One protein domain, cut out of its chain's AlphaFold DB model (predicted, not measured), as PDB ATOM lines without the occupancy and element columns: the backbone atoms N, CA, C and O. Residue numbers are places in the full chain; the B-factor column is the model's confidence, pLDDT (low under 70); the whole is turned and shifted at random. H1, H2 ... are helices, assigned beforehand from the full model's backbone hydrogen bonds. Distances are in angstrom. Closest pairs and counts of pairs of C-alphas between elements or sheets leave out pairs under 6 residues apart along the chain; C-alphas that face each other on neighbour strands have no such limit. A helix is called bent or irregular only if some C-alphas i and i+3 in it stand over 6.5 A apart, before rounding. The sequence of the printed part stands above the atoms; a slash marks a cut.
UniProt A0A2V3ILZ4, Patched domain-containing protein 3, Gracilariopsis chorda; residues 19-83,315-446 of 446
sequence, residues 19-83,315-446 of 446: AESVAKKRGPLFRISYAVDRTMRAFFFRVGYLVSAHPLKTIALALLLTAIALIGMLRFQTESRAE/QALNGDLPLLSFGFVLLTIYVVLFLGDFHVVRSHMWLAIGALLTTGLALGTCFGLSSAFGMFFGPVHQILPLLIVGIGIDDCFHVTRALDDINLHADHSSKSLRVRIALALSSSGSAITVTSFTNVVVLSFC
ATOM      1  N   ALA A  19     -18.281  28.904 -62.114       54.66
ATOM      2  CA  ALA A  19     -18.582  28.735 -60.692       54.66
ATOM      3  C   ALA A  19     -19.088  30.031 -60.032       54.66
ATOM      4  O   ALA A  19     -20.043  30.016 -59.247       54.66
ATOM      5  N   GLU A  20     -18.486  31.168 -60.386       54.44
ATOM      6  CA  GLU A  20     -18.844  32.482 -59.850       54.44
ATOM      7  C   GLU A  20     -20.214  32.954 -60.379       54.44
ATOM      8  O   GLU A  20     -21.023  33.523 -59.636       54.44
ATOM      9  N   SER A  21     -20.545  32.613 -61.632       56.66
ATOM     10  CA  SER A  21     -21.863  32.877 -62.230       56.66
ATOM     11  C   SER A  21     -22.996  32.055 -61.587       56.66
ATOM     12  O   SER A  21     -24.101  32.567 -61.369       56.66
ATOM     13  N   VAL A  22     -22.717  30.800 -61.208       59.88
ATOM     14  CA  VAL A  22     -23.653  29.896 -60.517       59.88
ATOM     15  C   VAL A  22     -23.854  30.320 -59.059       59.88
ATOM     16  O   VAL A  22     -24.989  30.335 -58.574       59.88
ATOM     17  N   ALA A  23     -22.793  30.761 -58.377       55.94
ATOM     18  CA  ALA A  23     -22.879  31.297 -57.019       55.94
ATOM     19  C   ALA A  23     -23.671  32.610 -56.944       55.94
ATOM     20  O   ALA A  23     -24.367  32.865 -55.961       55.94
ATOM     21  N   LYS A  24     -23.647  33.429 -58.002       57.12
ATOM     22  CA  LYS A  24     -24.440  34.664 -58.076       57.12
ATOM     23  C   LYS A  24     -25.951  34.395 -58.154       57.12
ATOM     24  O   LYS A  24     -26.719  35.227 -57.669       57.12
ATOM     25  N   LYS A  25     -26.371  33.249 -58.708       59.91
ATOM     26  CA  LYS A  25     -27.783  32.828 -58.843       59.91
ATOM     27  C   LYS A  25     -28.371  32.170 -57.587       59.91
ATOM     28  O   LYS A  25     -29.589  32.103 -57.465       59.91
ATOM     29  N   ARG A  26     -27.538  31.689 -56.660       60.88
ATOM     30  CA  ARG A  26     -27.956  31.079 -55.386       60.88
ATOM     31  C   ARG A  26     -27.758  32.097 -54.248       60.88
ATOM     32  O   ARG A  26     -26.877  32.946 -54.331       60.88
ATOM     33  N   GLY A  27     -28.637  32.085 -53.244       81.12
ATOM     34  CA  GLY A  27     -28.773  33.144 -52.226       81.12
ATOM     35  C   GLY A  27     -27.513  33.469 -51.390       81.12
ATOM     36  O   GLY A  27     -26.456  32.865 -51.572       81.12
ATOM     37  N   PRO A  28     -27.603  34.414 -50.432       81.88
ATOM     38  CA  PRO A  28     -26.442  34.957 -49.714       81.88
ATOM     39  C   PRO A  28     -25.626  33.899 -48.951       81.88
ATOM     40  O   PRO A  28     -24.399  33.953 -48.970       81.88
ATOM     41  N   LEU A  29     -26.279  32.891 -48.364       81.50
ATOM     42  CA  LEU A  29     -25.608  31.791 -47.656       81.50
ATOM     43  C   LEU A  29     -24.732  30.934 -48.581       81.50
ATOM     44  O   LEU A  29     -23.631  30.541 -48.203       81.50
ATOM     45  N   PHE A  30     -25.178  30.701 -49.819       80.62
ATOM     46  CA  PHE A  30     -24.401  29.946 -50.802       80.62
ATOM     47  C   PHE A  30     -23.138  30.707 -51.216       80.62
ATOM     48  O   PHE A  30     -22.080  30.109 -51.383       80.62
ATOM     49  N   ARG A  31     -23.219  32.040 -51.325       79.69
ATOM     50  CA  ARG A  31     -22.058  32.886 -51.639       79.69
ATOM     51  C   ARG A  31     -21.021  32.881 -50.523       79.69
ATOM     52  O   ARG A  31     -19.833  32.814 -50.816       79.69
ATOM     53  N   ILE A  32     -21.466  32.928 -49.267       83.88
ATOM     54  CA  ILE A  32     -20.577  32.843 -48.101       83.88
ATOM     55  C   ILE A  32     -19.902  31.470 -48.061       83.88
ATOM     56  O   ILE A  32     -18.681  31.402 -47.989       83.88
ATOM     57  N   SER A  33     -20.672  30.386 -48.190       83.88
ATOM     58  CA  SER A  33     -20.133  29.020 -48.221       83.88
ATOM     59  C   SER A  33     -19.105  28.831 -49.344       83.88
ATOM     60  O   SER A  33     -18.004  28.344 -49.095       83.88
ATOM     61  N   TYR A  34     -19.410  29.310 -50.553       83.69
ATOM     62  CA  TYR A  34     -18.490  29.253 -51.688       83.69
ATOM     63  C   TYR A  34     -17.218  30.089 -51.463       83.69
ATOM     64  O   TYR A  34     -16.120  29.655 -51.807       83.69
ATOM     65  N   ALA A  35     -17.339  31.275 -50.859       85.25
ATOM     66  CA  ALA A  35     -16.188  32.111 -50.525       85.25
ATOM     67  C   ALA A  35     -15.279  31.447 -49.476       85.25
ATOM     68  O   ALA A  35     -14.055  31.495 -49.616       85.25
ATOM     69  N   VAL A  36     -15.861  30.800 -48.461       86.50
ATOM     70  CA  VAL A  36     -15.120  30.048 -47.436       86.50
ATOM     71  C   VAL A  36     -14.396  28.857 -48.061       86.50
ATOM     72  O   VAL A  36     -13.183  28.743 -47.889       86.50
ATOM     73  N   ASP A  37     -15.089  28.030 -48.850       85.88
ATOM     74  CA  ASP A  37     -14.488  26.876 -49.533       85.88
ATOM     75  C   ASP A  37     -13.347  27.305 -50.470       85.88
ATOM     76  O   ASP A  37     -12.237  26.782 -50.380       85.88
ATOM     77  N   ARG A  38     -13.553  28.345 -51.293       87.44
ATOM     78  CA  ARG A  38     -12.508  28.898 -52.172       87.44
ATOM     79  C   ARG A  38     -11.291  29.388 -51.384       87.44
ATOM     80  O   ARG A  38     -10.155  29.162 -51.806       87.44
ATOM     81  N   THR A  39     -11.513  30.053 -50.251       90.50
ATOM     82  CA  THR A  39     -10.435  30.582 -49.402       90.50
ATOM     83  C   THR A  39      -9.650  29.451 -48.742       90.50
ATOM     84  O   THR A  39      -8.419  29.455 -48.798       90.50
ATOM     85  N   MET A  40     -10.341  28.448 -48.192       90.00
ATOM     86  CA  MET A  40      -9.716  27.259 -47.605       90.00
ATOM     87  C   MET A  40      -8.907  26.483 -48.645       90.00
ATOM     88  O   MET A  40      -7.731  26.195 -48.419       90.00
ATOM     89  N   ARG A  41      -9.480  26.227 -49.826       91.06
ATOM     90  CA  ARG A  41      -8.778  25.567 -50.936       91.06
ATOM     91  C   ARG A  41      -7.510  26.313 -51.332       91.06
ATOM     92  O   ARG A  41      -6.469  25.684 -51.522       91.06
ATOM     93  N   ALA A  42      -7.570  27.643 -51.439       91.50
ATOM     94  CA  ALA A  42      -6.411  28.465 -51.782       91.50
ATOM     95  C   ALA A  42      -5.332  28.453 -50.686       91.50
ATOM     96  O   ALA A  42      -4.140  28.415 -50.999       91.50
ATOM     97  N   PHE A  43      -5.732  28.464 -49.411       94.62
ATOM     98  CA  PHE A  43      -4.822  28.338 -48.275       94.62
ATOM     99  C   PHE A  43      -4.082  26.995 -48.302       94.62
ATOM    100  O   PHE A  43      -2.852  26.975 -48.363       94.62
ATOM    101  N   PHE A  44      -4.814  25.883 -48.366       94.44
ATOM    102  CA  PHE A  44      -4.225  24.544 -48.386       94.44
ATOM    103  C   PHE A  44      -3.387  24.274 -49.636       94.44
ATOM    104  O   PHE A  44      -2.356  23.608 -49.550       94.44
ATOM    105  N   PHE A  45      -3.747  24.863 -50.779       93.50
ATOM    106  CA  PHE A  45      -2.903  24.816 -51.972       93.50
ATOM    107  C   PHE A  45      -1.533  25.465 -51.723       93.50
ATOM    108  O   PHE A  45      -0.499  24.883 -52.047       93.50
ATOM    109  N   ARG A  46      -1.498  26.658 -51.108       93.75
ATOM    110  CA  ARG A  46      -0.238  27.348 -50.775       93.75
ATOM    111  C   ARG A  46       0.591  26.556 -49.766       93.75
ATOM    112  O   ARG A  46       1.799  26.436 -49.953       93.75
ATOM    113  N   VAL A  47      -0.054  25.991 -48.743       93.81
ATOM    114  CA  VAL A  47       0.604  25.134 -47.745       93.81
ATOM    115  C   VAL A  47       1.227  23.912 -48.422       93.81
ATOM    116  O   VAL A  47       2.427  23.689 -48.285       93.81
ATOM    117  N   GLY A  48       0.465  23.170 -49.228       92.19
ATOM    118  CA  GLY A  48       0.961  21.970 -49.909       92.19
ATOM    119  C   GLY A  48       2.079  22.276 -50.909       92.19
ATOM    120  O   GLY A  48       3.047  21.519 -51.026       92.19
ATOM    121  N   TYR A  49       2.009  23.428 -51.581       93.06
ATOM    122  CA  TYR A  49       3.069  23.885 -52.478       93.06
ATOM    123  C   TYR A  49       4.366  24.224 -51.723       93.06
ATOM    124  O   TYR A  49       5.453  23.876 -52.182       93.06
ATOM    125  N   LEU A  50       4.267  24.853 -50.547       93.19
ATOM    126  CA  LEU A  50       5.417  25.177 -49.701       93.19
ATOM    127  C   LEU A  50       6.064  23.918 -49.104       93.19
ATOM    128  O   LEU A  50       7.280  23.747 -49.197       93.19
ATOM    129  N   VAL A  51       5.252  23.019 -48.536       93.69
ATOM    130  CA  VAL A  51       5.720  21.769 -47.912       93.69
ATOM    131  C   VAL A  51       6.416  20.874 -48.940       93.69
ATOM    132  O   VAL A  51       7.507  20.367 -48.690       93.69
ATOM    133  N   SER A  52       5.842  20.740 -50.139       91.38
ATOM    134  CA  SER A  52       6.444  19.943 -51.217       91.38
ATOM    135  C   SER A  52       7.694  20.580 -51.840       91.38
ATOM    136  O   SER A  52       8.505  19.873 -52.440       91.38
ATOM    137  N   ALA A  53       7.889  21.897 -51.705       92.62
ATOM    138  CA  ALA A  53       9.104  22.570 -52.164       92.62
ATOM    139  C   ALA A  53      10.307  22.334 -51.232       92.62
ATOM    140  O   ALA A  53      11.439  22.257 -51.717       92.62
ATOM    141  N   HIS A  54      10.080  22.204 -49.918       93.94
ATOM    142  CA  HIS A  54      11.138  22.067 -48.909       93.94
ATOM    143  C   HIS A  54      10.822  21.016 -47.818       93.94
ATOM    144  O   HIS A  54      10.833  21.351 -46.632       93.94
ATOM    145  N   PRO A  55      10.632  19.731 -48.176       91.88
ATOM    146  CA  PRO A  55      10.132  18.709 -47.250       91.88
ATOM    147  C   PRO A  55      11.019  18.511 -46.012       91.88
ATOM    148  O   PRO A  55      10.516  18.483 -44.892       91.88
ATOM    149  N   LEU A  56      12.346  18.459 -46.181       93.94
ATOM    150  CA  LEU A  56      13.274  18.276 -45.054       93.94
ATOM    151  C   LEU A  56      13.248  19.451 -44.068       93.94
ATOM    152  O   LEU A  56      13.349  19.238 -42.864       93.94
ATOM    153  N   LYS A  57      13.079  20.687 -44.559       94.81
ATOM    154  CA  LYS A  57      12.983  21.868 -43.689       94.81
ATOM    155  C   LYS A  57      11.672  21.866 -42.909       94.81
ATOM    156  O   LYS A  57      11.675  22.213 -41.736       94.81
ATOM    157  N   THR A  58      10.574  21.454 -43.542       93.31
ATOM    158  CA  THR A  58       9.274  21.320 -42.874       93.31
ATOM    159  C   THR A  58       9.310  20.250 -41.784       93.31
ATOM    160  O   THR A  58       8.855  20.516 -40.677       93.31
ATOM    161  N   ILE A  59       9.897  19.080 -42.057       93.75
ATOM    162  CA  ILE A  59      10.048  18.010 -41.056       93.75
ATOM    163  C   ILE A  59      10.929  18.479 -39.894       93.75
ATOM    164  O   ILE A  59      10.547  18.322 -38.738       93.75
ATOM    165  N   ALA A  60      12.075  19.104 -40.183       95.50
ATOM    166  CA  ALA A  60      12.960  19.632 -39.147       95.50
ATOM    167  C   ALA A  60      12.264  20.690 -38.275       95.50
ATOM    168  O   ALA A  60      12.429  20.679 -37.060       95.50
ATOM    169  N   LEU A  61      11.454  21.567 -38.879       94.38
ATOM    170  CA  LEU A  61      10.656  22.546 -38.141       94.38
ATOM    171  C   LEU A  61       9.610  21.870 -37.246       94.38
ATOM    172  O   LEU A  61       9.484  22.250 -36.088       94.38
ATOM    173  N   ALA A  62       8.885  20.867 -37.749       93.81
ATOM    174  CA  ALA A  62       7.893  20.136 -36.961       93.81
ATOM    175  C   ALA A  62       8.536  19.421 -35.761       93.81
ATOM    176  O   ALA A  62       8.075  19.576 -34.634       93.81
ATOM    177  N   LEU A  63       9.653  18.720 -35.984       96.06
ATOM    178  CA  LEU A  63      10.408  18.061 -34.916       96.06
ATOM    179  C   LEU A  63      10.958  19.058 -33.894       96.06
ATOM    180  O   LEU A  63      10.921  18.779 -32.701       96.06
ATOM    181  N   LEU A  64      11.436  20.223 -34.340       96.44
ATOM    182  CA  LEU A  64      11.898  21.285 -33.448       96.44
ATOM    183  C   LEU A  64      10.759  21.806 -32.563       96.44
ATOM    184  O   LEU A  64      10.949  21.962 -31.362       96.44
ATOM    185  N   LEU A  65       9.577  22.053 -33.137       95.50
ATOM    186  CA  LEU A  65       8.407  22.502 -32.378       95.50
ATOM    187  C   LEU A  65       7.960  21.453 -31.355       95.50
ATOM    188  O   LEU A  65       7.717  21.802 -30.201       95.50
ATOM    189  N   THR A  66       7.925  20.173 -31.738       95.88
ATOM    190  CA  THR A  66       7.637  19.076 -30.805       95.88
ATOM    191  C   THR A  66       8.696  18.980 -29.709       95.88
ATOM    192  O   THR A  66       8.346  18.857 -28.541       95.88
ATOM    193  N   ALA A  67       9.984  19.098 -30.041       96.00
ATOM    194  CA  ALA A  67      11.057  19.076 -29.050       96.00
ATOM    195  C   ALA A  67      10.933  20.231 -28.043       96.00
ATOM    196  O   ALA A  67      11.099  20.010 -26.850       96.00
ATOM    197  N   ILE A  68      10.588  21.439 -28.506       96.44
ATOM    198  CA  ILE A  68      10.336  22.597 -27.635       96.44
ATOM    199  C   ILE A  68       9.144  22.330 -26.710       96.44
ATOM    200  O   ILE A  68       9.242  22.583 -25.513       96.44
ATOM    201  N   ALA A  69       8.041  21.796 -27.236       95.69
ATOM    202  CA  ALA A  69       6.879  21.440 -26.425       95.69
ATOM    203  C   ALA A  69       7.218  20.381 -25.366       95.69
ATOM    204  O   ALA A  69       6.814  20.508 -24.213       95.69
ATOM    205  N   LEU A  70       8.016  19.374 -25.730       96.12
ATOM    206  CA  LEU A  70       8.438  18.306 -24.825       96.12
ATOM    207  C   LEU A  70       9.324  18.790 -23.670       96.12
ATOM    208  O   LEU A  70       9.368  18.115 -22.649       96.12
ATOM    209  N   ILE A  71       9.960  19.966 -23.754       95.94
ATOM    210  CA  ILE A  71      10.645  20.573 -22.593       95.94
ATOM    211  C   ILE A  71       9.662  20.769 -21.429       95.94
ATOM    212  O   ILE A  71      10.051  20.663 -20.267       95.94
ATOM    213  N   GLY A  72       8.376  20.990 -21.718       93.88
ATOM    214  CA  GLY A  72       7.334  21.084 -20.701       93.88
ATOM    215  C   GLY A  72       7.171  19.827 -19.846       93.88
ATOM    216  O   GLY A  72       6.759  19.942 -18.694       93.88
ATOM    217  N   MET A  73       7.591  18.654 -20.338       93.50
ATOM    218  CA  MET A  73       7.609  17.404 -19.565       93.50
ATOM    219  C   MET A  73       8.550  17.459 -18.353       93.50
ATOM    220  O   MET A  73       8.418  16.647 -17.447       93.50
ATOM    221  N   LEU A  74       9.470  18.429 -18.275       92.75
ATOM    222  CA  LEU A  74      10.273  18.651 -17.064       92.75
ATOM    223  C   LEU A  74       9.424  19.066 -15.851       92.75
ATOM    224  O   LEU A  74       9.900  18.998 -14.723       92.75
ATOM    225  N   ARG A  75       8.188  19.524 -16.080       90.38
ATOM    226  CA  ARG A  75       7.200  19.858 -15.043       90.38
ATOM    227  C   ARG A  75       6.063  18.843 -14.971       90.38
ATOM    228  O   ARG A  75       4.973  19.192 -14.534       90.38
ATOM    229  N   PHE A  76       6.301  17.619 -15.434       90.69
ATOM    230  CA  PHE A  76       5.272  16.593 -15.439       90.69
ATOM    231  C   PHE A  76       4.873  16.252 -14.004       90.69
ATOM    232  O   PHE A  76       5.711  15.849 -13.201       90.69
ATOM    233  N   GLN A  77       3.596  16.457 -13.697       89.44
ATOM    234  CA  GLN A  77       3.002  16.173 -12.398       89.44
ATOM    235  C   GLN A  77       1.926  15.116 -12.583       89.44
ATOM    236  O   GLN A  77       1.050  15.251 -13.439       89.44
ATOM    237  N   THR A  78       2.006  14.061 -11.789       87.75
ATOM    238  CA  THR A  78       0.957  13.053 -11.677       87.75
ATOM    239  C   THR A  78       0.003  13.439 -10.563       87.75
ATOM    240  O   THR A  78       0.409  14.072  -9.597       87.75
ATOM    241  N   GLU A  79      -1.260  13.063 -10.705       87.81
ATOM    242  CA  GLU A  79      -2.274  13.264  -9.676       87.81
ATOM    243  C   GLU A  79      -3.057  11.964  -9.518       87.81
ATOM    244  O   GLU A  79      -3.572  11.425 -10.505       87.81
ATOM    245  N   SER A  80      -3.123  11.457  -8.290       83.56
ATOM    246  CA  SER A  80      -3.879  10.244  -7.953       83.56
ATOM    247  C   SER A  80      -4.989  10.499  -6.939       83.56
ATOM    248  O   SER A  80      -5.845   9.631  -6.747       83.56
ATOM    249  N   ARG A  81      -5.027  11.678  -6.301       85.88
ATOM    250  CA  ARG A  81      -6.001  11.960  -5.247       85.88
ATOM    251  C   ARG A  81      -7.398  11.991  -5.836       85.88
ATOM    252  O   ARG A  81      -7.694  12.727  -6.781       85.88
ATOM    253  N   ALA A  82      -8.282  11.206  -5.233       83.31
ATOM    254  CA  ALA A  82      -9.634  11.038  -5.730       83.31
ATOM    255  C   ALA A  82     -10.416  12.362  -5.742       83.31
ATOM    256  O   ALA A  82     -11.173  12.624  -6.673       83.31
ATOM    257  N   GLU A  83     -10.213  13.217  -4.741       82.69
ATOM    258  CA  GLU A  83     -10.835  14.539  -4.675       82.69
ATOM    259  C   GLU A  83     -10.404  15.467  -5.814       82.69
ATOM    260  O   GLU A  83     -11.248  16.168  -6.362       82.69
ATOM    261  N   GLN A 315      -3.285  -2.995  -8.944       86.81
ATOM    262  CA  GLN A 315      -3.166  -4.290  -9.609       86.81
ATOM    263  C   GLN A 315      -4.135  -4.429 -10.783       86.81
ATOM    264  O   GLN A 315      -3.741  -4.950 -11.828       86.81
ATOM    265  N   ALA A 316      -5.374  -3.944 -10.661       85.31
ATOM    266  CA  ALA A 316      -6.322  -3.933 -11.773       85.31
ATOM    267  C   ALA A 316      -5.822  -3.050 -12.932       85.31
ATOM    268  O   ALA A 316      -5.808  -3.488 -14.083       85.31
ATOM    269  N   LEU A 317      -5.331  -1.842 -12.629       82.44
ATOM    270  CA  LEU A 317      -4.780  -0.919 -13.628       82.44
ATOM    271  C   LEU A 317      -3.531  -1.493 -14.319       82.44
ATOM    272  O   LEU A 317      -3.421  -1.466 -15.547       82.44
ATOM    273  N   ASN A 318      -2.600  -2.052 -13.546       84.62
ATOM    274  CA  ASN A 318      -1.370  -2.647 -14.067       84.62
ATOM    275  C   ASN A 318      -1.635  -3.968 -14.808       84.62
ATOM    276  O   ASN A 318      -0.941  -4.282 -15.779       84.62
ATOM    277  N   GLY A 319      -2.657  -4.723 -14.396       86.81
ATOM    278  CA  GLY A 319      -3.108  -5.950 -15.051       86.81
ATOM    279  C   GLY A 319      -3.664  -5.722 -16.458       86.81
ATOM    280  O   GLY A 319      -3.490  -6.580 -17.327       86.81
ATOM    281  N   ASP A 320      -4.249  -4.550 -16.719       86.19
ATOM    282  CA  ASP A 320      -4.792  -4.174 -18.030       86.19
ATOM    283  C   ASP A 320      -3.735  -3.605 -18.995       86.19
ATOM    284  O   ASP A 320      -3.923  -3.612 -20.220       86.19
ATOM    285  N   LEU A 321      -2.581  -3.161 -18.487       85.62
ATOM    286  CA  LEU A 321      -1.516  -2.549 -19.291       85.62
ATOM    287  C   LEU A 321      -0.996  -3.447 -20.442       85.62
ATOM    288  O   LEU A 321      -0.788  -2.936 -21.554       85.62
ATOM    289  N   PRO A 322      -0.820  -4.775 -20.270       89.19
ATOM    290  CA  PRO A 322      -0.470  -5.674 -21.368       89.19
ATOM    291  C   PRO A 322      -1.559  -5.767 -22.444       89.19
ATOM    292  O   PRO A 322      -1.237  -5.819 -23.634       89.19
ATOM    293  N   LEU A 323      -2.840  -5.762 -22.055       87.56
ATOM    294  CA  LEU A 323      -3.960  -5.829 -22.997       87.56
ATOM    295  C   LEU A 323      -4.052  -4.542 -23.824       87.56
ATOM    296  O   LEU A 323      -4.199  -4.608 -25.047       87.56
ATOM    297  N   LEU A 324      -3.874  -3.383 -23.182       85.38
ATOM    298  CA  LEU A 324      -3.774  -2.086 -23.855       85.38
ATOM    299  C   LEU A 324      -2.607  -2.073 -24.854       85.38
ATOM    300  O   LEU A 324      -2.765  -1.660 -26.006       85.38
ATOM    301  N   SER A 325      -1.448  -2.591 -24.440       87.12
ATOM    302  CA  SER A 325      -0.256  -2.696 -25.288       87.12
ATOM    303  C   SER A 325      -0.501  -3.595 -26.505       87.12
ATOM    304  O   SER A 325      -0.149  -3.230 -27.628       87.12
ATOM    305  N   PHE A 326      -1.161  -4.743 -26.319       90.25
ATOM    306  CA  PHE A 326      -1.552  -5.623 -27.422       90.25
ATOM    307  C   PHE A 326      -2.544  -4.944 -28.373       90.25
ATOM    308  O   PHE A 326      -2.375  -5.015 -29.592       90.25
ATOM    309  N   GLY A 327      -3.536  -4.229 -27.834       88.19
ATOM    310  CA  GLY A 327      -4.482  -3.437 -28.617       88.19
ATOM    311  C   GLY A 327      -3.783  -2.384 -29.479       88.19
ATOM    312  O   GLY A 327      -4.080  -2.264 -30.668       88.19
ATOM    313  N   PHE A 328      -2.792  -1.684 -28.923       85.75
ATOM    314  CA  PHE A 328      -1.996  -0.701 -29.658       85.75
ATOM    315  C   PHE A 328      -1.166  -1.333 -30.786       85.75
ATOM    316  O   PHE A 328      -1.109  -0.791 -31.895       85.75
ATOM    317  N   VAL A 329      -0.553  -2.498 -30.545       89.12
ATOM    318  CA  VAL A 329       0.189  -3.244 -31.576       89.12
ATOM    319  C   VAL A 329      -0.748  -3.722 -32.686       89.12
ATOM    320  O   VAL A 329      -0.437  -3.544 -33.863       89.12
ATOM    321  N   LEU A 330      -1.909  -4.283 -32.339       89.62
ATOM    322  CA  LEU A 330      -2.895  -4.743 -33.317       89.62
ATOM    323  C   LEU A 330      -3.424  -3.580 -34.155       89.62
ATOM    324  O   LEU A 330      -3.497  -3.702 -35.377       89.62
ATOM    325  N   LEU A 331      -3.727  -2.441 -33.530       86.06
ATOM    326  CA  LEU A 331      -4.140  -1.229 -34.233       86.06
ATOM    327  C   LEU A 331      -3.031  -0.721 -35.158       86.06
ATOM    328  O   LEU A 331      -3.292  -0.426 -36.318       86.06
ATOM    329  N   THR A 332      -1.785  -0.692 -34.685       85.88
ATOM    330  CA  THR A 332      -0.617  -0.331 -35.502       85.88
ATOM    331  C   THR A 332      -0.499  -1.234 -36.729       85.88
ATOM    332  O   THR A 332      -0.355  -0.740 -37.846       85.88
ATOM    333  N   ILE A 333      -0.624  -2.553 -36.552       88.12
ATOM    334  CA  ILE A 333      -0.623  -3.515 -37.660       88.12
ATOM    335  C   ILE A 333      -1.794  -3.225 -38.599       88.12
ATOM    336  O   ILE A 333      -1.571  -3.036 -39.788       88.12
ATOM    337  N   TYR A 334      -3.021  -3.134 -38.085       85.81
ATOM    338  CA  TYR A 334      -4.218  -2.851 -38.878       85.81
ATOM    339  C   TYR A 334      -4.037  -1.611 -39.759       85.81
ATOM    340  O   TYR A 334      -4.309  -1.652 -40.955       85.81
ATOM    341  N   VAL A 335      -3.499  -0.535 -39.191       82.69
ATOM    342  CA  VAL A 335      -3.233   0.721 -39.893       82.69
ATOM    343  C   VAL A 335      -2.187   0.530 -40.978       82.69
ATOM    344  O   VAL A 335      -2.398   0.958 -42.109       82.69
ATOM    345  N   VAL A 336      -1.076  -0.136 -40.668       84.44
ATOM    346  CA  VAL A 336      -0.011  -0.396 -41.642       84.44
ATOM    347  C   VAL A 336      -0.506  -1.278 -42.790       84.44
ATOM    348  O   VAL A 336      -0.156  -1.019 -43.937       84.44
ATOM    349  N   LEU A 337      -1.359  -2.270 -42.517       83.19
ATOM    350  CA  LEU A 337      -1.950  -3.143 -43.534       83.19
ATOM    351  C   LEU A 337      -2.996  -2.410 -44.392       83.19
ATOM    352  O   LEU A 337      -2.981  -2.534 -45.614       83.19
ATOM    353  N   PHE A 338      -3.906  -1.659 -43.762       78.25
ATOM    354  CA  PHE A 338      -5.058  -1.042 -44.427       78.25
ATOM    355  C   PHE A 338      -4.701   0.262 -45.153       78.25
ATOM    356  O   PHE A 338      -5.241   0.536 -46.220       78.25
ATOM    357  N   LEU A 339      -3.774   1.060 -44.609       73.44
ATOM    358  CA  LEU A 339      -3.254   2.272 -45.260       73.44
ATOM    359  C   LEU A 339      -2.120   1.950 -46.234       73.44
ATOM    360  O   LEU A 339      -1.871   2.713 -47.164       73.44
ATOM    361  N   GLY A 340      -1.411   0.842 -46.007       66.31
ATOM    362  CA  GLY A 340      -0.181   0.512 -46.709       66.31
ATOM    363  C   GLY A 340      -0.340  -0.016 -48.129       66.31
ATOM    364  O   GLY A 340       0.684  -0.061 -48.805       66.31
ATOM    365  N   ASP A 341      -1.552  -0.386 -48.565       68.12
ATOM    366  CA  ASP A 341      -1.896  -0.981 -49.870       68.12
ATOM    367  C   ASP A 341      -0.844  -1.968 -50.420       68.12
ATOM    368  O   ASP A 341       0.226  -1.598 -50.911       68.12
ATOM    369  N   PHE A 342      -1.157  -3.265 -50.412       61.31
ATOM    370  CA  PHE A 342      -0.232  -4.327 -50.824       61.31
ATOM    371  C   PHE A 342       0.026  -4.382 -52.340       61.31
ATOM    372  O   PHE A 342      -0.447  -5.272 -53.040       61.31
ATOM    373  N   HIS A 343       0.829  -3.449 -52.853       65.50
ATOM    374  CA  HIS A 343       1.369  -3.467 -54.211       65.50
ATOM    375  C   HIS A 343       2.902  -3.428 -54.180       65.50
ATOM    376  O   HIS A 343       3.503  -2.540 -53.584       65.50
ATOM    377  N   VAL A 344       3.547  -4.354 -54.899       56.59
ATOM    378  CA  VAL A 344       5.014  -4.568 -54.901       56.59
ATOM    379  C   VAL A 344       5.820  -3.335 -55.358       56.59
ATOM    380  O   VAL A 344       6.986  -3.197 -55.006       56.59
ATOM    381  N   VAL A 345       5.207  -2.413 -56.111       57.78
ATOM    382  CA  VAL A 345       5.861  -1.200 -56.654       57.78
ATOM    383  C   VAL A 345       5.255   0.106 -56.102       57.78
ATOM    384  O   VAL A 345       5.892   1.154 -56.159       57.78
ATOM    385  N   ARG A 346       4.048   0.059 -55.521       63.81
ATOM    386  CA  ARG A 346       3.305   1.213 -54.973       63.81
ATOM    387  C   ARG A 346       2.830   0.897 -53.553       63.81
ATOM    388  O   ARG A 346       1.639   0.918 -53.278       63.81
ATOM    389  N   SER A 347       3.760   0.529 -52.674       69.00
ATOM    390  CA  SER A 347       3.432   0.304 -51.265       69.00
ATOM    391  C   SER A 347       3.425   1.634 -50.513       69.00
ATOM    392  O   SER A 347       4.409   2.374 -50.514       69.00
ATOM    393  N   HIS A 348       2.317   1.920 -49.839       75.25
ATOM    394  CA  HIS A 348       2.133   3.056 -48.938       75.25
ATOM    395  C   HIS A 348       2.559   2.730 -47.494       75.25
ATOM    396  O   HIS A 348       2.274   3.487 -46.570       75.25
ATOM    397  N   MET A 349       3.286   1.631 -47.267       80.12
ATOM    398  CA  MET A 349       3.674   1.184 -45.924       80.12
ATOM    399  C   MET A 349       4.492   2.238 -45.154       80.12
ATOM    400  O   MET A 349       4.248   2.479 -43.974       80.12
ATOM    401  N   TRP A 350       5.405   2.944 -45.830       83.94
ATOM    402  CA  TRP A 350       6.156   4.055 -45.227       83.94
ATOM    403  C   TRP A 350       5.287   5.279 -44.920       83.94
ATOM    404  O   TRP A 350       5.576   6.000 -43.966       83.94
ATOM    405  N   LEU A 351       4.211   5.503 -45.686       84.06
ATOM    406  CA  LEU A 351       3.230   6.548 -45.380       84.06
ATOM    407  C   LEU A 351       2.455   6.191 -44.110       84.06
ATOM    408  O   LEU A 351       2.253   7.064 -43.272       84.06
ATOM    409  N   ALA A 352       2.099   4.918 -43.924       83.88
ATOM    410  CA  ALA A 352       1.413   4.458 -42.721       83.88
ATOM    411  C   ALA A 352       2.279   4.576 -41.458       83.88
ATOM    412  O   ALA A 352       1.820   5.077 -40.433       83.88
ATOM    413  N   ILE A 353       3.560   4.206 -41.545       86.31
ATOM    414  CA  ILE A 353       4.517   4.414 -40.446       86.31
ATOM    415  C   ILE A 353       4.697   5.914 -40.168       86.31
ATOM    416  O   ILE A 353       4.705   6.331 -39.012       86.31
ATOM    417  N   GLY A 354       4.785   6.747 -41.211       89.12
ATOM    418  CA  GLY A 354       4.838   8.204 -41.067       89.12
ATOM    419  C   GLY A 354       3.598   8.790 -40.380       89.12
ATOM    420  O   GLY A 354       3.730   9.657 -39.517       89.12
ATOM    421  N   ALA A 355       2.403   8.291 -40.705       87.56
ATOM    422  CA  ALA A 355       1.146   8.689 -40.067       87.56
ATOM    423  C   ALA A 355       1.127   8.337 -38.569       87.56
ATOM    424  O   ALA A 355       0.793   9.173 -37.731       87.56
ATOM    425  N   LEU A 356       1.574   7.134 -38.206       89.44
ATOM    426  CA  LEU A 356       1.676   6.721 -36.804       89.44
ATOM    427  C   LEU A 356       2.705   7.553 -36.027       89.44
ATOM    428  O   LEU A 356       2.418   8.018 -34.925       89.44
ATOM    429  N   LEU A 357       3.881   7.802 -36.612       91.31
ATOM    430  CA  LEU A 357       4.922   8.623 -35.986       91.31
ATOM    431  C   LEU A 357       4.461  10.067 -35.771       91.31
ATOM    432  O   LEU A 357       4.672  10.623 -34.699       91.31
ATOM    433  N   THR A 358       3.815  10.675 -36.767       91.69
ATOM    434  CA  THR A 358       3.285  12.044 -36.640       91.69
ATOM    435  C   THR A 358       2.182  12.129 -35.589       91.69
ATOM    436  O   THR A 358       2.166  13.079 -34.809       91.69
ATOM    437  N   THR A 359       1.335  11.106 -35.490       91.31
ATOM    438  CA  THR A 359       0.315  11.006 -34.440       91.31
ATOM    439  C   THR A 359       0.937  10.877 -33.043       91.31
ATOM    440  O   THR A 359       0.528  11.571 -32.116       91.31
ATOM    441  N   GLY A 360       1.986  10.062 -32.889       91.31
ATOM    442  CA  GLY A 360       2.734   9.950 -31.631       91.31
ATOM    443  C   GLY A 360       3.445  11.251 -31.234       91.31
ATOM    444  O   GLY A 360       3.414  11.648 -30.071       91.31
ATOM    445  N   LEU A 361       4.034  11.964 -32.201       93.31
ATOM    446  CA  LEU A 361       4.635  13.284 -31.972       93.31
ATOM    447  C   LEU A 361       3.589  14.328 -31.561       93.31
ATOM    448  O   LEU A 361       3.874  15.163 -30.702       93.31
ATOM    449  N   ALA A 362       2.384  14.277 -32.137       93.00
ATOM    450  CA  ALA A 362       1.275  15.139 -31.737       93.00
ATOM    451  C   ALA A 362       0.862  14.869 -30.283       93.00
ATOM    452  O   ALA A 362       0.796  15.810 -29.496       93.00
ATOM    453  N   LEU A 363       0.703  13.598 -29.894       92.50
ATOM    454  CA  LEU A 363       0.418  13.208 -28.510       92.50
ATOM    455  C   LEU A 363       1.498  13.699 -27.534       92.50
ATOM    456  O   LEU A 363       1.180  14.303 -26.511       92.50
ATOM    457  N   GLY A 364       2.775  13.503 -27.870       93.31
ATOM    458  CA  GLY A 364       3.886  14.008 -27.061       93.31
ATOM    459  C   GLY A 364       3.891  15.536 -26.953       93.31
ATOM    460  O   GLY A 364       4.117  16.081 -25.876       93.31
ATOM    461  N   THR A 365       3.580  16.237 -28.046       95.12
ATOM    462  CA  THR A 365       3.443  17.704 -28.058       95.12
ATOM    463  C   THR A 365       2.302  18.153 -27.141       95.12
ATOM    464  O   THR A 365       2.477  19.107 -26.387       95.12
ATOM    465  N   CYS A 366       1.160  17.455 -27.158       92.50
ATOM    466  CA  CYS A 366       0.034  17.724 -26.266       92.50
ATOM    467  C   CYS A 366       0.432  17.558 -24.797       92.50
ATOM    468  O   CYS A 366       0.251  18.494 -24.026       92.50
ATOM    469  N   PHE A 367       1.032  16.427 -24.413       93.44
ATOM    470  CA  PHE A 367       1.474  16.221 -23.030       93.44
ATOM    471  C   PHE A 367       2.538  17.230 -22.595       93.44
ATOM    472  O   PHE A 367       2.435  17.791 -21.508       93.44
ATOM    473  N   GLY A 368       3.508  17.535 -23.461       95.19
ATOM    474  CA  GLY A 368       4.533  18.536 -23.182       95.19
ATOM    475  C   GLY A 368       3.953  19.933 -22.952       95.19
ATOM    476  O   GLY A 368       4.279  20.575 -21.955       95.19
ATOM    477  N   LEU A 369       3.044  20.393 -23.819       95.00
ATOM    478  CA  LEU A 369       2.382  21.690 -23.650       95.00
ATOM    479  C   LEU A 369       1.489  21.721 -22.406       95.00
ATOM    480  O   LEU A 369       1.591  22.665 -21.627       95.00
ATOM    481  N   SER A 370       0.658  20.700 -22.187       93.56
ATOM    482  CA  SER A 370      -0.213  20.620 -21.006       93.56
ATOM    483  C   SER A 370       0.596  20.649 -19.708       93.56
ATOM    484  O   SER A 370       0.286  21.419 -18.802       93.56
ATOM    485  N   SER A 371       1.695  19.898 -19.661       94.88
ATOM    486  CA  SER A 371       2.638  19.895 -18.542       94.88
ATOM    487  C   SER A 371       3.331  21.256 -18.360       94.88
ATOM    488  O   SER A 371       3.498  21.731 -17.238       94.88
ATOM    489  N   ALA A 372       3.674  21.962 -19.448       94.44
ATOM    490  CA  ALA A 372       4.221  23.321 -19.364       94.44
ATOM    491  C   ALA A 372       3.235  24.323 -18.734       94.44
ATOM    492  O   ALA A 372       3.666  25.248 -18.040       94.44
ATOM    493  N   PHE A 373       1.929  24.129 -18.954       94.25
ATOM    494  CA  PHE A 373       0.859  24.909 -18.326       94.25
ATOM    495  C   PHE A 373       0.506  24.447 -16.902       94.25
ATOM    496  O   PHE A 373      -0.326  25.084 -16.264       94.25
ATOM    497  N   GLY A 374       1.160  23.401 -16.381       89.94
ATOM    498  CA  GLY A 374       0.929  22.887 -15.028       89.94
ATOM    499  C   GLY A 374      -0.318  22.013 -14.896       89.94
ATOM    500  O   GLY A 374      -0.869  21.908 -13.807       89.94
ATOM    501  N   MET A 375      -0.786  21.411 -15.992       90.62
ATOM    502  CA  MET A 375      -1.880  20.440 -15.944       90.62
ATOM    503  C   MET A 375      -1.351  19.087 -15.462       90.62
ATOM    504  O   MET A 375      -0.339  18.603 -15.977       90.62
ATOM    505  N   PHE A 376      -2.049  18.471 -14.510       90.44
ATOM    506  CA  PHE A 376      -1.684  17.164 -13.969       90.44
ATOM    507  C   PHE A 376      -2.117  16.004 -14.876       90.44
ATOM    508  O   PHE A 376      -3.063  16.103 -15.661       90.44
ATOM    509  N   PHE A 377      -1.430  14.872 -14.739       89.25
ATOM    510  CA  PHE A 377      -1.729  13.626 -15.429       89.25
ATOM    511  C   PHE A 377      -2.401  12.632 -14.477       89.25
ATOM    512  O   PHE A 377      -1.786  12.170 -13.518       89.25
ATOM    513  N   GLY A 378      -3.656  12.291 -14.768       86.94
ATOM    514  CA  GLY A 378      -4.416  11.252 -14.060       86.94
ATOM    515  C   GLY A 378      -4.608   9.954 -14.870       86.94
ATOM    516  O   GLY A 378      -4.368   9.955 -16.083       86.94
ATOM    517  N   PRO A 379      -5.126   8.874 -14.255       81.44
ATOM    518  CA  PRO A 379      -5.254   7.543 -14.871       81.44
ATOM    519  C   PRO A 379      -6.063   7.495 -16.181       81.44
ATOM    520  O   PRO A 379      -5.731   6.741 -17.091       81.44
ATOM    521  N   VAL A 380      -7.078   8.354 -16.341       83.19
ATOM    522  CA  VAL A 380      -7.937   8.401 -17.546       83.19
ATOM    523  C   VAL A 380      -7.149   8.741 -18.821       83.19
ATOM    524  O   VAL A 380      -7.504   8.306 -19.919       83.19
ATOM    525  N   HIS A 381      -6.033   9.467 -18.697       87.25
ATOM    526  CA  HIS A 381      -5.202   9.849 -19.840       87.25
ATOM    527  C   HIS A 381      -4.542   8.646 -20.536       87.25
ATOM    528  O   HIS A 381      -4.125   8.772 -21.689       87.25
ATOM    529  N   GLN A 382      -4.492   7.471 -19.894       82.62
ATOM    530  CA  GLN A 382      -3.963   6.234 -20.480       82.62
ATOM    531  C   GLN A 382      -4.757   5.759 -21.713       82.62
ATOM    532  O   GLN A 382      -4.210   5.053 -22.559       82.62
ATOM    533  N   ILE A 383      -6.016   6.188 -21.870       82.31
ATOM    534  CA  ILE A 383      -6.874   5.830 -23.015       82.31
ATOM    535  C   ILE A 383      -6.634   6.755 -24.228       82.31
ATOM    536  O   ILE A 383      -6.912   6.380 -25.371       82.31
ATOM    537  N   LEU A 384      -6.062   7.951 -24.027       87.12
ATOM    538  CA  LEU A 384      -5.864   8.951 -25.088       87.12
ATOM    539  C   LEU A 384      -5.077   8.461 -26.317       87.12
ATOM    540  O   LEU A 384      -5.487   8.808 -27.428       87.12
ATOM    541  N   PRO A 385      -3.996   7.660 -26.193       85.25
ATOM    542  CA  PRO A 385      -3.264   7.165 -27.358       85.25
ATOM    543  C   PRO A 385      -4.157   6.382 -28.324       85.25
ATOM    544  O   PRO A 385      -4.040   6.547 -29.536       85.25
ATOM    545  N   LEU A 386      -5.088   5.577 -27.805       82.81
ATOM    546  CA  LEU A 386      -6.008   4.789 -28.624       82.81
ATOM    547  C   LEU A 386      -6.961   5.691 -29.425       82.81
ATOM    548  O   LEU A 386      -7.146   5.494 -30.626       82.81
ATOM    549  N   LEU A 387      -7.527   6.707 -28.769       86.38
ATOM    550  CA  LEU A 387      -8.464   7.652 -29.379       86.38
ATOM    551  C   LEU A 387      -7.783   8.523 -30.444       86.38
ATOM    552  O   LEU A 387      -8.307   8.691 -31.547       86.38
ATOM    553  N   ILE A 388      -6.594   9.047 -30.136       87.81
ATOM    554  CA  ILE A 388      -5.861   9.963 -31.019       87.81
ATOM    555  C   ILE A 388      -5.341   9.238 -32.265       87.81
ATOM    556  O   ILE A 388      -5.369   9.812 -33.353       87.81
ATOM    557  N   VAL A 389      -4.936   7.970 -32.144       86.94
ATOM    558  CA  VAL A 389      -4.562   7.135 -33.297       86.94
ATOM    559  C   VAL A 389      -5.728   6.975 -34.270       86.94
ATOM    560  O   VAL A 389      -5.530   7.146 -35.471       86.94
ATOM    561  N   GLY A 390      -6.946   6.736 -33.779       84.81
ATOM    562  CA  GLY A 390      -8.133   6.649 -34.634       84.81
ATOM    563  C   GLY A 390      -8.389   7.927 -35.440       84.81
ATOM    564  O   GLY A 390      -8.581   7.857 -36.653       84.81
ATOM    565  N   ILE A 391      -8.333   9.091 -34.784       88.00
ATOM    566  CA  ILE A 391      -8.594  10.391 -35.425       88.00
ATOM    567  C   ILE A 391      -7.467  10.771 -36.398       88.00
ATOM    568  O   ILE A 391      -7.733  11.105 -37.549       88.00
ATOM    569  N   GLY A 392      -6.204  10.692 -35.965       86.00
ATOM    570  CA  GLY A 392      -5.062  11.144 -36.770       86.00
ATOM    571  C   GLY A 392      -4.872  10.345 -38.062       86.00
ATOM    572  O   GLY A 392      -4.401  10.867 -39.075       86.00
ATOM    573  N   ILE A 393      -5.269   9.075 -38.055       85.75
ATOM    574  CA  ILE A 393      -5.140   8.195 -39.215       85.75
ATOM    575  C   ILE A 393      -6.225   8.454 -40.256       85.75
ATOM    576  O   ILE A 393      -5.921   8.398 -41.448       85.75
ATOM    577  N   ASP A 394      -7.452   8.765 -39.838       86.81
ATOM    578  CA  ASP A 394      -8.545   9.115 -40.752       86.81
ATOM    579  C   ASP A 394      -8.173  10.320 -41.636       86.81
ATOM    580  O   ASP A 394      -8.267  10.264 -42.868       86.81
ATOM    581  N   ASP A 395      -7.592  11.358 -41.029       88.69
ATOM    582  CA  ASP A 395      -7.098  12.533 -41.752       88.69
ATOM    583  C   ASP A 395      -5.973  12.168 -42.739       88.69
ATOM    584  O   ASP A 395      -5.947  12.645 -43.881       88.69
ATOM    585  N   CYS A 396      -5.064  11.268 -42.347       87.44
ATOM    586  CA  CYS A 396      -4.012  10.772 -43.238       87.44
ATOM    587  C   CYS A 396      -4.595  10.024 -44.448       87.44
ATOM    588  O   CYS A 396      -4.149  10.255 -45.575       87.44
ATOM    589  N   PHE A 397      -5.615   9.183 -44.244       84.12
ATOM    590  CA  PHE A 397      -6.328   8.485 -45.317       84.12
ATOM    591  C   PHE A 397      -7.000   9.448 -46.297       84.12
ATOM    592  O   PHE A 397      -6.987   9.214 -47.509       84.12
ATOM    593  N   HIS A 398      -7.591  10.532 -45.797       86.56
ATOM    594  CA  HIS A 398      -8.205  11.548 -46.643       86.56
ATOM    595  C   HIS A 398      -7.178  12.238 -47.554       86.56
ATOM    596  O   HIS A 398      -7.451  12.446 -48.740       86.56
ATOM    597  N   VAL A 399      -5.984  12.559 -47.041       89.06
ATOM    598  CA  VAL A 399      -4.909  13.173 -47.842       89.06
ATOM    599  C   VAL A 399      -4.327  12.198 -48.867       89.06
ATOM    600  O   VAL A 399      -4.135  12.584 -50.022       89.06
ATOM    601  N   THR A 400      -4.048  10.947 -48.483       86.62
ATOM    602  CA  THR A 400      -3.449   9.958 -49.396       86.62
ATOM    603  C   THR A 400      -4.394   9.599 -50.536       86.62
ATOM    604  O   THR A 400      -3.977   9.642 -51.693       86.62
ATOM    605  N   ARG A 401      -5.685   9.374 -50.253       85.12
ATOM    606  CA  ARG A 401      -6.688   9.099 -51.295       85.12
ATOM    607  C   ARG A 401      -6.886  10.271 -52.248       85.12
ATOM    608  O   ARG A 401      -6.982  10.055 -53.450       85.12
ATOM    609  N   ALA A 402      -6.901  11.504 -51.739       88.69
ATOM    610  CA  ALA A 402      -6.976  12.693 -52.588       88.69
ATOM    611  C   ALA A 402      -5.759  12.808 -53.524       88.69
ATOM    612  O   ALA A 402      -5.893  13.166 -54.694       88.69
ATOM    613  N   LEU A 403      -4.565  12.476 -53.024       88.25
ATOM    614  CA  LEU A 403      -3.357  12.450 -53.842       88.25
ATOM    615  C   LEU A 403      -3.406  11.332 -54.888       88.25
ATOM    616  O   LEU A 403      -3.048  11.569 -56.041       88.25
ATOM    617  N   ASP A 404      -3.860  10.139 -54.515       86.19
ATOM    618  CA  ASP A 404      -4.008   9.011 -55.431       86.19
ATOM    619  C   ASP A 404      -5.007   9.300 -56.547       86.19
ATOM    620  O   ASP A 404      -4.702   9.027 -57.708       86.19
ATOM    621  N   ASP A 405      -6.141   9.913 -56.216       86.50
ATOM    622  CA  ASP A 405      -7.144  10.341 -57.184       86.50
ATOM    623  C   ASP A 405      -6.543  11.326 -58.198       86.50
ATOM    624  O   ASP A 405      -6.572  11.090 -59.407       86.50
ATOM    625  N   ILE A 406      -5.856  12.371 -57.727       87.12
ATOM    626  CA  ILE A 406      -5.173  13.344 -58.599       87.12
ATOM    627  C   ILE A 406      -4.080  12.692 -59.447       87.12
ATOM    628  O   ILE A 406      -3.848  13.106 -60.583       87.12
ATOM    629  N   ASN A 407      -3.394  11.684 -58.910       84.25
ATOM    630  CA  ASN A 407      -2.354  10.955 -59.624       84.25
ATOM    631  C   ASN A 407      -2.914  10.070 -60.746       84.25
ATOM    632  O   ASN A 407      -2.195   9.820 -61.712       84.25
ATOM    633  N   LEU A 408      -4.159   9.602 -60.617       82.06
ATOM    634  CA  LEU A 408      -4.856   8.786 -61.614       82.06
ATOM    635  C   LEU A 408      -5.513   9.634 -62.719       82.06
ATOM    636  O   LEU A 408      -5.689   9.150 -63.836       82.06
ATOM    637  N   HIS A 409      -5.834  10.902 -62.446       82.69
ATOM    638  CA  HIS A 409      -6.429  11.809 -63.430       82.69
ATOM    639  C   HIS A 409      -5.429  12.226 -64.528       82.69
ATOM    640  O   HIS A 409      -4.409  12.875 -64.269       82.69
ATOM    641  N   ALA A 410      -5.755  11.915 -65.789       68.38
ATOM    642  CA  ALA A 410      -4.893  12.156 -66.955       68.38
ATOM    643  C   ALA A 410      -4.477  13.634 -67.121       68.38
ATOM    644  O   ALA A 410      -3.309  13.921 -67.390       68.38
ATOM    645  N   ASP A 411      -5.389  14.573 -66.848       74.06
ATOM    646  CA  ASP A 411      -5.164  16.029 -66.927       74.06
ATOM    647  C   ASP A 411      -4.151  16.563 -65.903       74.06
ATOM    648  O   ASP A 411      -3.723  17.723 -65.953       74.06
ATOM    649  N   HIS A 412      -3.799  15.760 -64.901       76.50
ATOM    650  CA  HIS A 412      -2.881  16.140 -63.829       76.50
ATOM    651  C   HIS A 412      -1.578  15.338 -63.860       76.50
ATOM    652  O   HIS A 412      -0.610  15.741 -63.213       76.50
ATOM    653  N   SER A 413      -1.499  14.290 -64.689       70.44
ATOM    654  CA  SER A 413      -0.295  13.472 -64.868       70.44
ATOM    655  C   SER A 413       0.894  14.256 -65.441       70.44
ATOM    656  O   SER A 413       2.039  13.899 -65.169       70.44
ATOM    657  N   SER A 414       0.650  15.323 -66.212       76.94
ATOM    658  CA  SER A 414       1.691  16.198 -66.782       76.94
ATOM    659  C   SER A 414       2.172  17.296 -65.823       76.94
ATOM    660  O   SER A 414       3.176  17.960 -66.089       76.94
ATOM    661  N   LYS A 415       1.474  17.506 -64.698       84.44
ATOM    662  CA  LYS A 415       1.818  18.530 -63.704       84.44
ATOM    663  C   LYS A 415       2.960  18.047 -62.807       84.44
ATOM    664  O   LYS A 415       3.094  16.858 -62.518       84.44
ATOM    665  N   SER A 416       3.775  18.981 -62.317       88.88
ATOM    666  CA  SER A 416       4.871  18.660 -61.396       88.88
ATOM    667  C   SER A 416       4.350  18.058 -60.082       88.88
ATOM    668  O   SER A 416       3.254  18.388 -59.625       88.88
ATOM    669  N   LEU A 417       5.159  17.206 -59.436       86.81
ATOM    670  CA  LEU A 417       4.809  16.551 -58.164       86.81
ATOM    671  C   LEU A 417       4.352  17.554 -57.091       86.81
ATOM    672  O   LEU A 417       3.396  17.299 -56.367       86.81
ATOM    673  N   ARG A 418       4.986  18.731 -57.037       89.19
ATOM    674  CA  ARG A 418       4.642  19.800 -56.085       89.19
ATOM    675  C   ARG A 418       3.224  20.321 -56.286       89.19
ATOM    676  O   ARG A 418       2.484  20.500 -55.327       89.19
ATOM    677  N   VAL A 419       2.832  20.532 -57.544       89.81
ATOM    678  CA  VAL A 419       1.482  20.995 -57.888       89.81
ATOM    679  C   VAL A 419       0.455  19.903 -57.595       89.81
ATOM    680  O   VAL A 419      -0.620  20.214 -57.098       89.81
ATOM    681  N   ARG A 420       0.787  18.630 -57.833       89.62
ATOM    682  CA  ARG A 420      -0.095  17.497 -57.501       89.62
ATOM    683  C   ARG A 420      -0.343  17.387 -55.993       89.62
ATOM    684  O   ARG A 420      -1.495  17.299 -55.589       89.62
ATOM    685  N   ILE A 421       0.702  17.505 -55.168       90.94
ATOM    686  CA  ILE A 421       0.579  17.533 -53.697       90.94
ATOM    687  C   ILE A 421      -0.233  18.752 -53.230       90.94
ATOM    688  O   ILE A 421      -1.091  18.629 -52.361       90.94
ATOM    689  N   ALA A 422      -0.007  19.924 -53.830       91.88
ATOM    690  CA  ALA A 422      -0.764  21.135 -53.519       91.88
ATOM    691  C   ALA A 422      -2.258  21.004 -53.865       91.88
ATOM    692  O   ALA A 422      -3.108  21.427 -53.084       91.88
ATOM    693  N   LEU A 423      -2.587  20.397 -55.011       90.00
ATOM    694  CA  LEU A 423      -3.969  20.115 -55.404       90.00
ATOM    695  C   LEU A 423      -4.623  19.095 -54.461       90.00
ATOM    696  O   LEU A 423      -5.772  19.296 -54.075       90.00
ATOM    697  N   ALA A 424      -3.886  18.062 -54.039       90.81
ATOM    698  CA  ALA A 424      -4.383  17.048 -53.109       90.81
ATOM    699  C   ALA A 424      -4.779  17.672 -51.778       90.81
ATOM    700  O   ALA A 424      -5.937  17.569 -51.373       90.81
ATOM    701  N   LEU A 425      -3.864  18.428 -51.166       92.19
ATOM    702  CA  LEU A 425      -4.127  19.101 -49.898       92.19
ATOM    703  C   LEU A 425      -5.227  20.167 -50.029       92.19
ATOM    704  O   LEU A 425      -6.037  20.328 -49.125       92.19
ATOM    705  N   SER A 426      -5.297  20.866 -51.167       92.88
ATOM    706  CA  SER A 426      -6.379  21.813 -51.463       92.88
ATOM    707  C   SER A 426      -7.754  21.142 -51.467       92.88
ATOM    708  O   SER A 426      -8.722  21.739 -51.006       92.88
ATOM    709  N   SER A 427      -7.839  19.907 -51.966       88.88
ATOM    710  CA  SER A 427      -9.102  19.178 -52.097       88.88
ATOM    711  C   SER A 427      -9.578  18.520 -50.797       88.88
ATOM    712  O   SER A 427     -10.781  18.503 -50.550       88.88
ATOM    713  N   SER A 428      -8.662  18.023 -49.956       91.62
ATOM    714  CA  SER A 428      -8.989  17.331 -48.701       91.62
ATOM    715  C   SER A 428      -8.928  18.230 -47.462       91.62
ATOM    716  O   SER A 428      -9.598  17.954 -46.469       91.62
ATOM    717  N   GLY A 429      -8.169  19.329 -47.505       89.06
ATOM    718  CA  GLY A 429      -7.893  20.162 -46.332       89.06
ATOM    719  C   GLY A 429      -9.125  20.845 -45.730       89.06
ATOM    720  O   GLY A 429      -9.199  21.001 -44.510       89.06
ATOM    721  N   SER A 430     -10.123  21.216 -46.543       87.56
ATOM    722  CA  SER A 430     -11.372  21.793 -46.022       87.56
ATOM    723  C   SER A 430     -12.183  20.772 -45.217       87.56
ATOM    724  O   SER A 430     -12.685  21.121 -44.152       87.56
ATOM    725  N   ALA A 431     -12.248  19.514 -45.666       88.12
ATOM    726  CA  ALA A 431     -12.912  18.436 -44.935       88.12
ATOM    727  C   ALA A 431     -12.209  18.146 -43.597       88.12
ATOM    728  O   ALA A 431     -12.867  18.168 -42.560       88.12
ATOM    729  N   ILE A 432     -10.877  18.004 -43.616       91.31
ATOM    730  CA  ILE A 432     -10.042  17.771 -42.419       91.31
ATOM    731  C   ILE A 432     -10.185  18.910 -41.399       91.31
ATOM    732  O   ILE A 432     -10.241  18.695 -40.192       91.31
ATOM    733  N   THR A 433     -10.283  20.158 -41.868       91.19
ATOM    734  CA  THR A 433     -10.480  21.307 -40.970       91.19
ATOM    735  C   THR A 433     -11.829  21.237 -40.264       91.19
ATOM    736  O   THR A 433     -11.917  21.556 -39.082       91.19
ATOM    737  N   VAL A 434     -12.885  20.826 -40.972       89.31
ATOM    738  CA  VAL A 434     -14.230  20.708 -40.397       89.31
ATOM    739  C   VAL A 434     -14.287  19.575 -39.374       89.31
ATOM    740  O   VAL A 434     -14.830  19.786 -38.288       89.31
ATOM    741  N   THR A 435     -13.705  18.410 -39.672       89.94
ATOM    742  CA  THR A 435     -13.638  17.283 -38.724       89.94
ATOM    743  C   THR A 435     -12.815  17.655 -37.493       89.94
ATOM    744  O   THR A 435     -13.312  17.545 -36.375       89.94
ATOM    745  N   SER A 436     -11.618  18.218 -37.681       90.81
ATOM    746  CA  SER A 436     -10.753  18.688 -36.589       90.81
ATOM    747  C   SER A 436     -11.427  19.751 -35.718       90.81
ATOM    748  O   SER A 436     -11.395  19.661 -34.494       90.81
ATOM    749  N   PHE A 437     -12.074  20.749 -36.327       90.88
ATOM    750  CA  PHE A 437     -12.776  21.798 -35.584       90.88
ATOM    751  C   PHE A 437     -13.947  21.230 -34.780       90.88
ATOM    752  O   PHE A 437     -14.130  21.592 -33.621       90.88
ATOM    753  N   THR A 438     -14.708  20.307 -35.369       91.12
ATOM    754  CA  THR A 438     -15.810  19.635 -34.671       91.12
ATOM    755  C   THR A 438     -15.286  18.819 -33.492       91.12
ATOM    756  O   THR A 438     -15.845  18.922 -32.405       91.12
ATOM    757  N   ASN A 439     -14.175  18.093 -33.661       89.44
ATOM    758  CA  ASN A 439     -13.534  17.343 -32.578       89.44
ATOM    759  C   ASN A 439     -13.086  18.264 -31.440       89.44
ATOM    760  O   ASN A 439     -13.360  17.966 -30.282       89.44
ATOM    761  N   VAL A 440     -12.459  19.404 -31.751       90.38
ATOM    762  CA  VAL A 440     -12.061  20.395 -30.738       90.38
ATOM    763  C   VAL A 440     -13.278  20.929 -29.990       90.38
ATOM    764  O   VAL A 440     -13.256  20.976 -28.767       90.38
ATOM    765  N   VAL A 441     -14.348  21.304 -30.696       91.75
ATOM    766  CA  VAL A 441     -15.568  21.814 -30.055       91.75
ATOM    767  C   VAL A 441     -16.197  20.741 -29.166       91.75
ATOM    768  O   VAL A 441     -16.499  21.013 -28.015       91.75
ATOM    769  N   VAL A 442     -16.356  19.511 -29.644       90.31
ATOM    770  CA  VAL A 442     -16.981  18.455 -28.836       90.31
ATOM    771  C   VAL A 442     -16.132  18.117 -27.610       90.31
ATOM    772  O   VAL A 442     -16.668  18.072 -26.510       90.31
ATOM    773  N   LEU A 443     -14.817  17.946 -27.768       86.31
ATOM    774  CA  LEU A 443     -13.926  17.548 -26.671       86.31
ATOM    775  C   LEU A 443     -13.590  18.681 -25.692       86.31
ATOM    776  O   LEU A 443     -13.134  18.392 -24.596       86.31
ATOM    777  N   SER A 444     -13.779  19.953 -26.063       84.69
ATOM    778  CA  SER A 444     -13.537  21.086 -25.145       84.69
ATOM    779  C   SER A 444     -14.758  21.454 -24.300       84.69
ATOM    780  O   SER A 444     -14.618  22.180 -23.320       84.69
ATOM    781  N   PHE A 445     -15.957  21.039 -24.717       73.12
ATOM    782  CA  PHE A 445     -17.224  21.356 -24.044       73.12
ATOM    783  C   PHE A 445     -17.852  20.147 -23.324       73.12
ATOM    784  O   PHE A 445     -18.905  20.304 -22.702       73.12
ATOM    785  N   CYS A 446     -17.219  18.975 -23.414       47.44
ATOM    786  CA  CYS A 446     -17.491  17.792 -22.597       47.44
ATOM    787  C   CYS A 446     -16.490  17.747 -21.446       47.44
ATOM    788  O   CYS A 446     -16.929  17.382 -20.335       47.44
TER     789      CYS A 446
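What this domain is: This is residues 19 to 83 and 315 to 446 of the 446 residues of the protein "Patched domain-containing protein 3" of Gracilariopsis chorda (UniProt A0A2V3ILZ4). A loose up-and-down bundle of H4, H5 and H6, each running against the one before it, makes the core, and H3 packs on H5. The first arm of the bent helix H8 crosses H6 near one end, H2 lies side by side with that arm, and the second arm runs back beside H6. The printed part has 197 residues with eight named helices, H1 to H8 in order, and no named strand: the class is all helix. The whole is loose, with a radius of gyration of the C-alphas of 20.4 A and spans of 65 by 48 by 30 A.

How they stand to each other: Begin with H1, residues 19 to 25, and H2, residues 28 to 53: this hairpin touches at Ala 23 and Arg 31, whose C-alphas, the closest, are 5.7 A apart. H3, residues 55 to 75, is about perpendicular to H2, at 82 degrees. Across the cut find H4, residues 315 to 339, with a kink of 25 degrees near residue 323. H5, residues 349 to 372, touches H3 the same way, the closest C-alphas being those of Gly 72 and Ala 372, 4.1 A. H4 and H5 are a hairpin at a steep tilt of 41 degrees, closest at C-alphas 336 and 352, 5.2 A. H6, residues 379 to 408, is the hub, touching four helices; in its hairpin with H5, the C-alphas of Thr 359 and Gly 392 are closest, 5.9 A. H7, residues 410 to 413, touches H6 only at the corner, and only just, with 3 pairs of C-alphas within 8 A, the closest Asn 407 and Ser 413, 6.2 A. H8, residues 417 to 445, was assigned as one helix by its hydrogen bonds but is bent: C-alphas 427 and 430 are 7.0 A apart, and arms H8a, residues 417 to 427, and H8b, residues 430 to 445, stand at 50 degrees. H8a touches H2 at a shallow tilt of 29 degrees, opposite ways, with C-alphas 48 and 422 closest, 4.1 A. H8a touches H6 at a steep tilt of 61 degrees, with C-alphas 403 and 424 closest, 4.8 A. H8b is close to H6 but not clearly touching, its closest C-alphas, 395 and 432, being 6.0 A apart. Every O i to N i+4 pair is within hydrogen-bond range in H2, H5, H8a and H8b, against 2 of 3 in H1, 13 of 17 in H3, 19 of 21 in H4 and 22 of 26 in H6; H7 is too short for such a pair.

Where its parts are: Find C-alpha 19 at (-18.582, 28.735, -60.692), where H1 begins; H2 then runs 37.7 A and H3 32.4 A. H4 spans 36.2 A, H5 34.6 A, and H6 46.8 A from C-alpha 379 at (-5.254, 7.543, -14.871). H8b runs 22.7 A to C-alpha 445 at (-17.224, 21.356, -24.044).

The domain as a whole: The C-alphas of Ser 21 and Gln 315, the two farthest apart, are 67.1 A apart. Residues 84 to 314 are not printed; look across this cut from C-alpha 83 to C-alpha 315, 20.9 A. Of the links that are printed whole, none is long. Residues 24 to 29 and 440 to 446 stand free. The pLDDT is under 70 at residues 19 to 26, 340 to 347, 410 and 446.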